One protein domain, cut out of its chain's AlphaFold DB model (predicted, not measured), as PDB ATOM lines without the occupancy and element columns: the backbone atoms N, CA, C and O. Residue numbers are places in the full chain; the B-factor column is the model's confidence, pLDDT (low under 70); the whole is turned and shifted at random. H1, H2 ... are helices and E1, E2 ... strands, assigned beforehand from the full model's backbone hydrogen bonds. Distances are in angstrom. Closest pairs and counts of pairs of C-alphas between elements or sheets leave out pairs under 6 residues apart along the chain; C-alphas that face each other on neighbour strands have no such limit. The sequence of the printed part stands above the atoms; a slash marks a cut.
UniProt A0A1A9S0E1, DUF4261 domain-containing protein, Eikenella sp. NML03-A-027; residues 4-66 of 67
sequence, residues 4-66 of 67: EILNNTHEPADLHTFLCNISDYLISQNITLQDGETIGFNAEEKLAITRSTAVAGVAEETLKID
ATOM      1  N   GLU A   4     183.338 206.772 165.198       96.06
ATOM      2  CA  GLU A   4     182.051 206.896 164.522       96.06
ATOM      3  C   GLU A   4     182.242 207.031 163.009       96.06
ATOM      4  O   GLU A   4     183.154 207.704 162.528       96.06
ATOM      5  N   ILE A   5     181.334 206.416 162.259       96.12
ATOM      6  CA  ILE A   5     181.128 206.680 160.836       96.12
ATOM      7  C   ILE A   5     179.686 207.148 160.719       96.12
ATOM      8  O   ILE A   5     178.768 206.454 161.158       96.12
ATOM      9  N   LEU A   6     179.488 208.352 160.194       95.25
ATOM     10  CA  LEU A   6     178.189 209.019 160.169       95.25
ATOM     11  C   LEU A   6     177.781 209.320 158.729       95.25
ATOM     12  O   LEU A   6     178.631 209.561 157.884       95.25
ATOM     13  N   ASN A   7     176.469 209.369 158.470       92.88
ATOM     14  CA  ASN A   7     175.889 209.787 157.184       92.88
ATOM     15  C   ASN A   7     176.444 209.050 155.951       92.88
ATOM     16  O   ASN A   7     176.540 209.625 154.870       92.88
ATOM     17  N   ASN A   8     176.790 207.777 156.113       91.25
ATOM     18  CA  ASN A   8     177.372 206.960 155.062       91.25
ATOM     19  C   ASN A   8     176.304 206.085 154.367       91.25
ATOM     20  O   ASN A   8     175.293 205.727 154.976       91.25
ATOM     21  N   THR A   9     176.514 205.763 153.086       94.38
ATOM     22  CA  THR A   9     175.571 205.001 152.242       94.38
ATOM     23  C   THR A   9     176.022 203.574 151.915       94.38
ATOM     24  O   THR A   9     175.374 202.915 151.104       94.38
ATOM     25  N   HIS A  10     177.139 203.110 152.474       95.25
ATOM     26  CA  HIS A  10     177.625 201.742 152.302       95.25
ATOM     27  C   HIS A  10     176.757 200.748 153.072       95.25
ATOM     28  O   HIS A  10     176.018 201.098 153.999       95.25
ATOM     29  N   GLU A  11     176.870 199.480 152.693       97.12
ATOM     30  CA  GLU A  11     176.156 198.412 153.369       97.12
ATOM     31  C   GLU A  11     176.670 198.246 154.811       97.12
ATOM     32  O   GLU A  11     177.877 198.340 155.062       97.12
ATOM     33  N   PRO A  12     175.798 197.924 155.787       94.12
ATOM     34  CA  PRO A  12     176.213 197.739 157.179       94.12
ATOM     35  C   PRO A  12     177.342 196.715 157.370       94.12
ATOM     36  O   PRO A  12     178.149 196.842 158.291       94.12
ATOM     37  N   ALA A  13     177.410 195.699 156.502       96.50
ATOM     38  CA  ALA A  13     178.467 194.693 156.528       96.50
ATOM     39  C   ALA A  13     179.847 195.273 156.172       96.50
ATOM     40  O   ALA A  13     180.846 194.868 156.775       96.50
ATOM     41  N   ASP A  14     179.903 196.240 155.254       95.25
ATOM     42  CA  ASP A  14     181.146 196.905 154.857       95.25
ATOM     43  C   ASP A  14     181.641 197.808 155.991       95.25
ATOM     44  O   ASP A  14     182.800 197.716 156.389       95.25
ATOM     45  N   LEU A  15     180.733 198.578 156.606       94.69
ATOM     46  CA  LEU A  15     181.037 199.410 157.778       94.69
ATOM     47  C   LEU A  15     181.549 198.578 158.956       94.69
ATOM     48  O   LEU A  15     182.550 198.924 159.584       94.69
ATOM     49  N   HIS A  16     180.884 197.458 159.246       94.69
ATOM     50  CA  HIS A  16     181.309 196.541 160.298       94.69
ATOM     51  C   HIS A  16     182.698 195.962 160.003       94.69
ATOM     52  O   HIS A  16     183.566 195.959 160.873       94.69
ATOM     53  N   THR A  17     182.929 195.506 158.769       96.19
ATOM     54  CA  THR A  17     184.228 194.965 158.344       96.19
ATOM     55  C   THR A  17     185.330 196.012 158.472       96.19
ATOM     56  O   THR A  17     186.388 195.724 159.029       96.19
ATOM     57  N   PHE A  18     185.072 197.242 158.023       95.31
ATOM     58  CA  PHE A  18     185.995 198.360 158.159       95.31
ATOM     59  C   PHE A  18     186.350 198.636 159.624       95.31
ATOM     60  O   PHE A  18     187.530 198.633 159.983       95.31
ATOM     61  N   LEU A  19     185.346 198.800 160.492       95.00
ATOM     62  CA  LEU A  19     185.558 199.083 161.914       95.00
ATOM     63  C   LEU A  19     186.328 197.962 162.619       95.00
ATOM     64  O   LEU A  19     187.212 198.252 163.429       95.00
ATOM     65  N   CYS A  20     186.044 196.696 162.302       96.19
ATOM     66  CA  CYS A  20     186.795 195.558 162.831       96.19
ATOM     67  C   CYS A  20     188.261 195.592 162.392       96.19
ATOM     68  O   CYS A  20     189.146 195.476 163.238       96.19
ATOM     69  N   ASN A  21     188.522 195.790 161.097       96.06
ATOM     70  CA  ASN A  21     189.882 195.792 160.561       96.06
ATOM     71  C   ASN A  21     190.719 196.949 161.120       96.06
ATOM     72  O   ASN A  21     191.863 196.745 161.521       96.06
ATOM     73  N   ILE A  22     190.151 198.158 161.190       95.75
ATOM     74  CA  ILE A  22     190.849 199.304 161.781       95.75
ATOM     75  C   ILE A  22     191.086 199.077 163.272       95.75
ATOM     76  O   ILE A  22     192.191 199.313 163.749       95.75
ATOM     77  N   SER A  23     190.104 198.561 164.014       95.50
ATOM     78  CA  SER A  23     190.287 198.276 165.443       95.50
ATOM     79  C   SER A  23     191.412 197.265 165.688       95.50
ATOM     80  O   SER A  23     192.252 197.492 166.559       95.50
ATOM     81  N   ASP A  24     191.474 196.188 164.899       97.00
ATOM     82  CA  ASP A  24     192.549 195.191 164.974       97.00
ATOM     83  C   ASP A  24     193.922 195.804 164.659       97.00
ATOM     84  O   ASP A  24     194.889 195.608 165.400       97.00
ATOM     85  N   TYR A  25     194.006 196.630 163.614       95.94
ATOM     86  CA  TYR A  25     195.229 197.353 163.268       95.94
ATOM     87  C   TYR A  25     195.705 198.266 164.409       95.94
ATOM     88  O   TYR A  25     196.864 198.190 164.820       95.94
ATOM     89  N   LEU A  26     194.815 199.088 164.969       96.00
ATOM     90  CA  LEU A  26     195.162 200.027 166.039       96.00
ATOM     91  C   LEU A  26     195.654 199.308 167.296       96.00
ATOM     92  O   LEU A  26     196.656 199.712 167.887       96.00
ATOM     93  N   ILE A  27     194.972 198.230 167.686       96.75
ATOM     94  CA  ILE A  27     195.331 197.443 168.868       96.75
ATOM     95  C   ILE A  27     196.650 196.704 168.632       96.75
ATOM     96  O   ILE A  27     197.556 196.796 169.460       96.75
ATOM     97  N   SER A  28     196.784 195.998 167.507       98.06
ATOM     98  CA  SER A  28     197.964 195.174 167.217       98.06
ATOM     99  C   SER A  28     199.240 196.000 167.050       98.06
ATOM    100  O   SER A  28     200.313 195.551 167.451       98.06
ATOM    101  N   GLN A  29     199.129 197.209 166.494       96.88
ATOM    102  CA  GLN A  29     200.263 198.108 166.281       96.88
ATOM    103  C   GLN A  29     200.452 199.129 167.411       96.88
ATOM    104  O   GLN A  29     201.381 199.933 167.352       96.88
ATOM    105  N   ASN A  30     199.601 199.101 168.444       97.12
ATOM    106  CA  ASN A  30     199.599 200.071 169.542       97.12
ATOM    107  C   ASN A  30     199.556 201.533 169.046       97.12
ATOM    108  O   ASN A  30     200.317 202.394 169.494       97.12
ATOM    109  N   ILE A  31     198.671 201.803 168.084       95.75
ATOM    110  CA  ILE A  31     198.482 203.122 167.474       95.75
ATOM    111  C   ILE A  31     197.316 203.835 168.157       95.75
ATOM    112  O   ILE A  31     196.271 203.247 168.428       95.75
ATOM    113  N   THR A  32     197.484 205.132 168.410       95.75
ATOM    114  CA  THR A  32     196.409 206.009 168.890       95.75
ATOM    115  C   THR A  32     196.173 207.114 167.874       95.75
ATOM    116  O   THR A  32     197.046 207.958 167.689       95.75
ATOM    117  N   LEU A  33     194.988 207.114 167.264       96.19
ATOM    118  CA  LEU A  33     194.589 208.119 166.282       96.19
ATOM    119  C   LEU A  33     194.383 209.493 166.923       96.19
ATOM    120  O   LEU A  33     193.918 209.603 168.064       96.19
ATOM    121  N   GLN A  34     194.700 210.536 166.164       96.88
ATOM    122  CA  GLN A  34     194.538 211.932 166.547       96.88
ATOM    123  C   GLN A  34     193.634 212.690 165.574       96.88
ATOM    124  O   GLN A  34     193.373 212.270 164.449       96.88
ATOM    125  N   ASP A  35     193.138 213.833 166.043       98.00
ATOM    126  CA  ASP A  35     192.390 214.768 165.207       98.00
ATOM    127  C   ASP A  35     193.261 215.298 164.057       98.00
ATOM    128  O   ASP A  35     194.431 215.630 164.263       98.00
ATOM    129  N   GLY A  36     192.690 215.373 162.854       98.00
ATOM    130  CA  GLY A  36     193.373 215.846 161.649       98.00
ATOM    131  C   GLY A  36     194.266 214.812 160.953       98.00
ATOM    132  O   GLY A  36     194.847 215.125 159.914       98.00
ATOM    133  N   GLU A  37     194.384 213.594 161.488       97.50
ATOM    134  CA  GLU A  37     195.077 212.492 160.816       97.50
ATOM    135  C   GLU A  37     194.219 211.858 159.710       97.50
ATOM    136  O   GLU A  37     193.059 212.214 159.487       97.50
ATOM    137  N   THR A  38     194.805 210.895 158.999       97.31
ATOM    138  CA  THR A  38     194.108 210.086 157.997       97.31
ATOM    139  C   THR A  38     194.330 208.606 158.247       97.31
ATOM    140  O   THR A  38     195.414 208.217 158.684       97.31
ATOM    141  N   ILE A  39     193.355 207.780 157.880       96.06
ATOM    142  CA  ILE A  39     193.483 206.321 157.884       96.06
ATOM    143  C   ILE A  39     192.967 205.717 156.575       96.06
ATOM    144  O   ILE A  39     192.148 206.318 155.891       96.06
ATOM    145  N   GLY A  40     193.461 204.539 156.215       94.06
ATOM    146  CA  GLY A  40     193.057 203.809 155.019       94.06
ATOM    147  C   GLY A  40     193.674 202.416 155.014       94.06
ATOM    148  O   GLY A  40     194.591 202.132 155.789       94.06
ATOM    149  N   PHE A  41     193.176 201.531 154.153       91.75
ATOM    150  CA  PHE A  41     193.709 200.173 154.011       91.75
ATOM    151  C   PHE A  41     195.049 200.120 153.272       91.75
ATOM    152  O   PHE A  41     195.773 199.126 153.356       91.75
ATOM    153  N   ASN A  42     195.374 201.169 152.521       92.38
ATOM    154  CA  ASN A  42     196.615 201.320 151.769       92.38
ATOM    155  C   ASN A  42     197.097 202.780 151.830       92.38
ATOM    156  O   ASN A  42     196.492 203.616 152.493       92.38
ATOM    157  N   ALA A  43     198.221 203.081 151.175       91.94
ATOM    158  CA  ALA A  43     198.841 204.406 151.238       91.94
ATOM    159  C   ALA A  43     198.098 205.467 150.403       91.94
ATOM    160  O   ALA A  43     198.279 206.673 150.617       91.94
ATOM    161  N   GLU A  44     197.309 205.026 149.425       96.00
ATOM    162  CA  GLU A  44     196.529 205.868 148.526       96.00
ATOM    163  C   GLU A  44     195.218 206.326 149.173       96.00
ATOM    164  O   GLU A  44     194.788 207.462 148.964       96.00
ATOM    165  N   GLU A  45     194.601 205.463 149.976       95.38
ATOM    166  CA  GLU A  45     193.376 205.746 150.706       95.38
ATOM    167  C   GLU A  45     193.662 206.604 151.945       95.38
ATOM    168  O   GLU A  45     194.443 206.241 152.825       95.38
ATOM    169  N   LYS A  46     193.031 207.779 152.000       96.50
ATOM    170  CA  LYS A  46     193.244 208.779 153.052       96.50
ATOM    171  C   LYS A  46     191.912 209.318 153.545       96.50
ATOM    172  O   LYS A  46     191.506 210.418 153.180       96.50
ATOM    173  N   LEU A  47     191.243 208.527 154.371       96.88
ATOM    174  CA  LEU A  47     189.994 208.900 155.021       96.88
ATOM    175  C   LEU A  47     190.322 209.861 156.157       96.88
ATOM    176  O   LEU A  47     191.136 209.539 157.027       96.88
ATOM    177  N   ALA A  48     189.731 211.050 156.127       98.00
ATOM    178  CA  ALA A  48     189.998 212.074 157.125       98.00
ATOM    179  C   ALA A  48     189.441 211.668 158.494       98.00
ATOM    180  O   ALA A  48     188.345 211.112 158.592       98.00
ATOM    181  N   ILE A  49     190.190 211.990 159.549       98.25
ATOM    182  CA  ILE A  49     189.772 211.818 160.936       98.25
ATOM    183  C   ILE A  49     189.512 213.188 161.548       98.25
ATOM    184  O   ILE A  49     190.374 214.067 161.526       98.25
ATOM    185  N   THR A  50     188.332 213.355 162.141       98.12
ATOM    186  CA  THR A  50     187.978 214.572 162.880       98.12
ATOM    187  C   THR A  50     187.480 214.248 164.278       98.12
ATOM    188  O   THR A  50     186.709 213.310 164.473       98.12
ATOM    189  N   ARG A  51     187.890 215.031 165.272       97.88
ATOM    190  CA  ARG A  51     187.367 214.951 166.635       97.88
ATOM    191  C   ARG A  51     186.212 215.920 166.806       97.88
ATOM    192  O   ARG A  51     186.312 217.095 166.470       97.88
ATOM    193  N   SER A  52     185.099 215.432 167.335       97.69
ATOM    194  CA  SER A  52     183.980 216.289 167.736       97.69
ATOM    195  C   SER A  52     183.049 215.551 168.692       97.69
ATOM    196  O   SER A  52     183.249 214.371 168.977       97.69
ATOM    197  N   THR A  53     182.024 216.249 169.187       98.06
ATOM    198  CA  THR A  53     181.020 215.687 170.096       98.06
ATOM    199  C   THR A  53     180.440 214.383 169.552       98.06
ATOM    200  O   THR A  53     180.057 214.319 168.375       98.06
ATOM    201  N   ALA A  54     180.380 213.374 170.418       97.62
ATOM    202  CA  ALA A  54     179.825 212.067 170.096       97.62
ATOM    203  C   ALA A  54     178.343 212.170 169.712       97.62
ATOM    204  O   ALA A  54     177.594 212.959 170.297       97.62
ATOM    205  N   VAL A  55     177.907 211.373 168.734       97.69
ATOM    206  CA  VAL A  55     176.482 211.248 168.383       97.69
ATOM    207  C   VAL A  55     175.849 210.065 169.117       97.69
ATOM    208  O   VAL A  55     174.692 210.144 169.537       97.69
ATOM    209  N   ALA A  56     176.608 208.991 169.310       93.81
ATOM    210  CA  ALA A  56     176.227 207.812 170.070       93.81
ATOM    211  C   ALA A  56     177.383 207.326 170.961       93.81
ATOM    212  O   ALA A  56     178.525 207.747 170.810       93.81
ATOM    213  N   GLY A  57     177.074 206.409 171.884       90.12
ATOM    214  CA  GLY A  57     178.054 205.851 172.819       90.12
ATOM    215  C   GLY A  57     178.043 206.543 174.180       90.12
ATOM    216  O   GLY A  57     177.017 207.081 174.601       90.12
ATOM    217  N   VAL A  58     179.164 206.459 174.900       94.44
ATOM    218  CA  VAL A  58     179.305 207.013 176.263       94.44
ATOM    219  C   VAL A  58     180.418 208.054 176.378       94.44
ATOM    220  O   VAL A  58     180.510 208.726 177.406       94.44
ATOM    221  N   ALA A  59     181.260 208.198 175.353       95.50
ATOM    222  CA  ALA A  59     182.271 209.242 175.302       95.50
ATOM    223  C   ALA A  59     181.645 210.629 175.053       95.50
ATOM    224  O   ALA A  59     180.652 210.754 174.346       95.50
ATOM    225  N   GLU A  60     182.250 211.689 175.602       97.06
ATOM    226  CA  GLU A  60     181.846 213.075 175.297       97.06
ATOM    227  C   GLU A  60     182.240 213.476 173.864       97.06
ATOM    228  O   GLU A  60     181.500 214.175 173.168       97.06
ATOM    229  N   GLU A  61     183.395 212.989 173.406       97.69
ATOM    230  CA  GLU A  61     183.924 213.194 172.061       97.69
ATOM    231  C   GLU A  61     184.374 211.872 171.440       97.69
ATOM    232  O   GLU A  61     184.925 210.994 172.113       97.69
ATOM    233  N   THR A  62     184.194 211.772 170.129       97.94
ATOM    234  CA  THR A  62     184.584 210.630 169.298       97.94
ATOM    235  C   THR A  62     185.514 211.093 168.183       97.94
ATOM    236  O   THR A  62     185.609 212.286 167.869       97.94
ATOM    237  N   LEU A  63     186.216 210.137 167.574       97.88
ATOM    238  CA  LEU A  63     186.879 210.350 166.293       97.88
ATOM    239  C   LEU A  63     185.956 209.873 165.168       97.88
ATOM    240  O   LEU A  63     185.498 208.731 165.174       97.88
ATOM    241  N   LYS A  64     185.691 210.747 164.204       97.69
ATOM    242  CA  LYS A  64     184.834 210.491 163.048       97.69
ATOM    243  C   LYS A  64     185.694 210.230 161.831       97.69
ATOM    244  O   LYS A  64     186.594 211.024 161.556       97.69
ATOM    245  N   ILE A  65     185.409 209.137 161.137       97.19
ATOM    246  CA  ILE A  65     186.112 208.737 159.919       97.19
ATOM    247  C   ILE A  65     185.218 209.045 158.717       97.19
ATOM    248  O   ILE A  65     184.064 208.614 158.685       97.19
ATOM    249  N   ASP A  66     185.763 209.770 157.741       95.25
ATOM    250  CA  ASP A  66     185.115 210.063 156.454       95.25
ATOM    251  C   ASP A  66     185.239 208.862 155.501       95.25
ATOM    252  O   ASP A  66     185.985 208.903 154.522       95.25
TER     253      ASP A  66
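This is residues 4 to 66 of the 67 residues of the protein "DUF4261 domain-containing protein" of Eikenella sp. NML03-A-027 (UniProt A0A1A9S0E1). A two-stranded hairpin, E1 and E2, forms one side of this small domain, and a single long helix, H1, stands off from it on the other side, running crosswise to the strands. A long loop, residues 29 to 46, joins the helix to the hairpin, while residues 9 to 14, of which 12 to 14 belong to H1, stick out free. The printed part has 63 residues with one named helix and two named strands, in the order H1, E1, E2; the sheet, ordered E1 - E2, is antiparallel. The class is mixed, helices and strands, with only 29 residues in named elements, under half of those printed. The whole is compact, with a radius of gyration of the C-alphas of 11.8 A, and its rounded outline spans 29 by 27 by 20 A.

Strand E1 is residues 47 to 53, 18.8 A from first to last C-alpha, beginning at C-alpha 47 at (189.994, 208.900, 155.021). Strand E2 is residues 61 to 65, 13.1 A long, ending at C-alpha 65 at (186.112, 208.737, 159.919). Helix H1 is residues 12 to 28, 24.1 A long, with C-alpha 12 at (176.213, 197.739, 157.179).

E1 and E2 form a hairpin of antiparallel neighbours, at 160 degrees between their directions. C-alphas 51 and 63 face each other at 4.6 A. N 64 and O 50 are within hydrogen-bond range at 2.8 A, as are N 50 and O 64 at 3.0 A. Residues 38 to 39 pair with residues 47 to 48 of E1, antiparallel. H1 and E2 are apart. In H1 every O i to N i+4 pair is within hydrogen-bond range.

The C-alphas of Glu 44 and Val 58 are the two farthest apart, at 32.7 A. The link from H1 to E1 is long, with 18 residues, and that from E1 to E2 is short, with 7. The printed part has no cut. Mean pLDDT of the printed part is 96.0, and no printed residue is under 70.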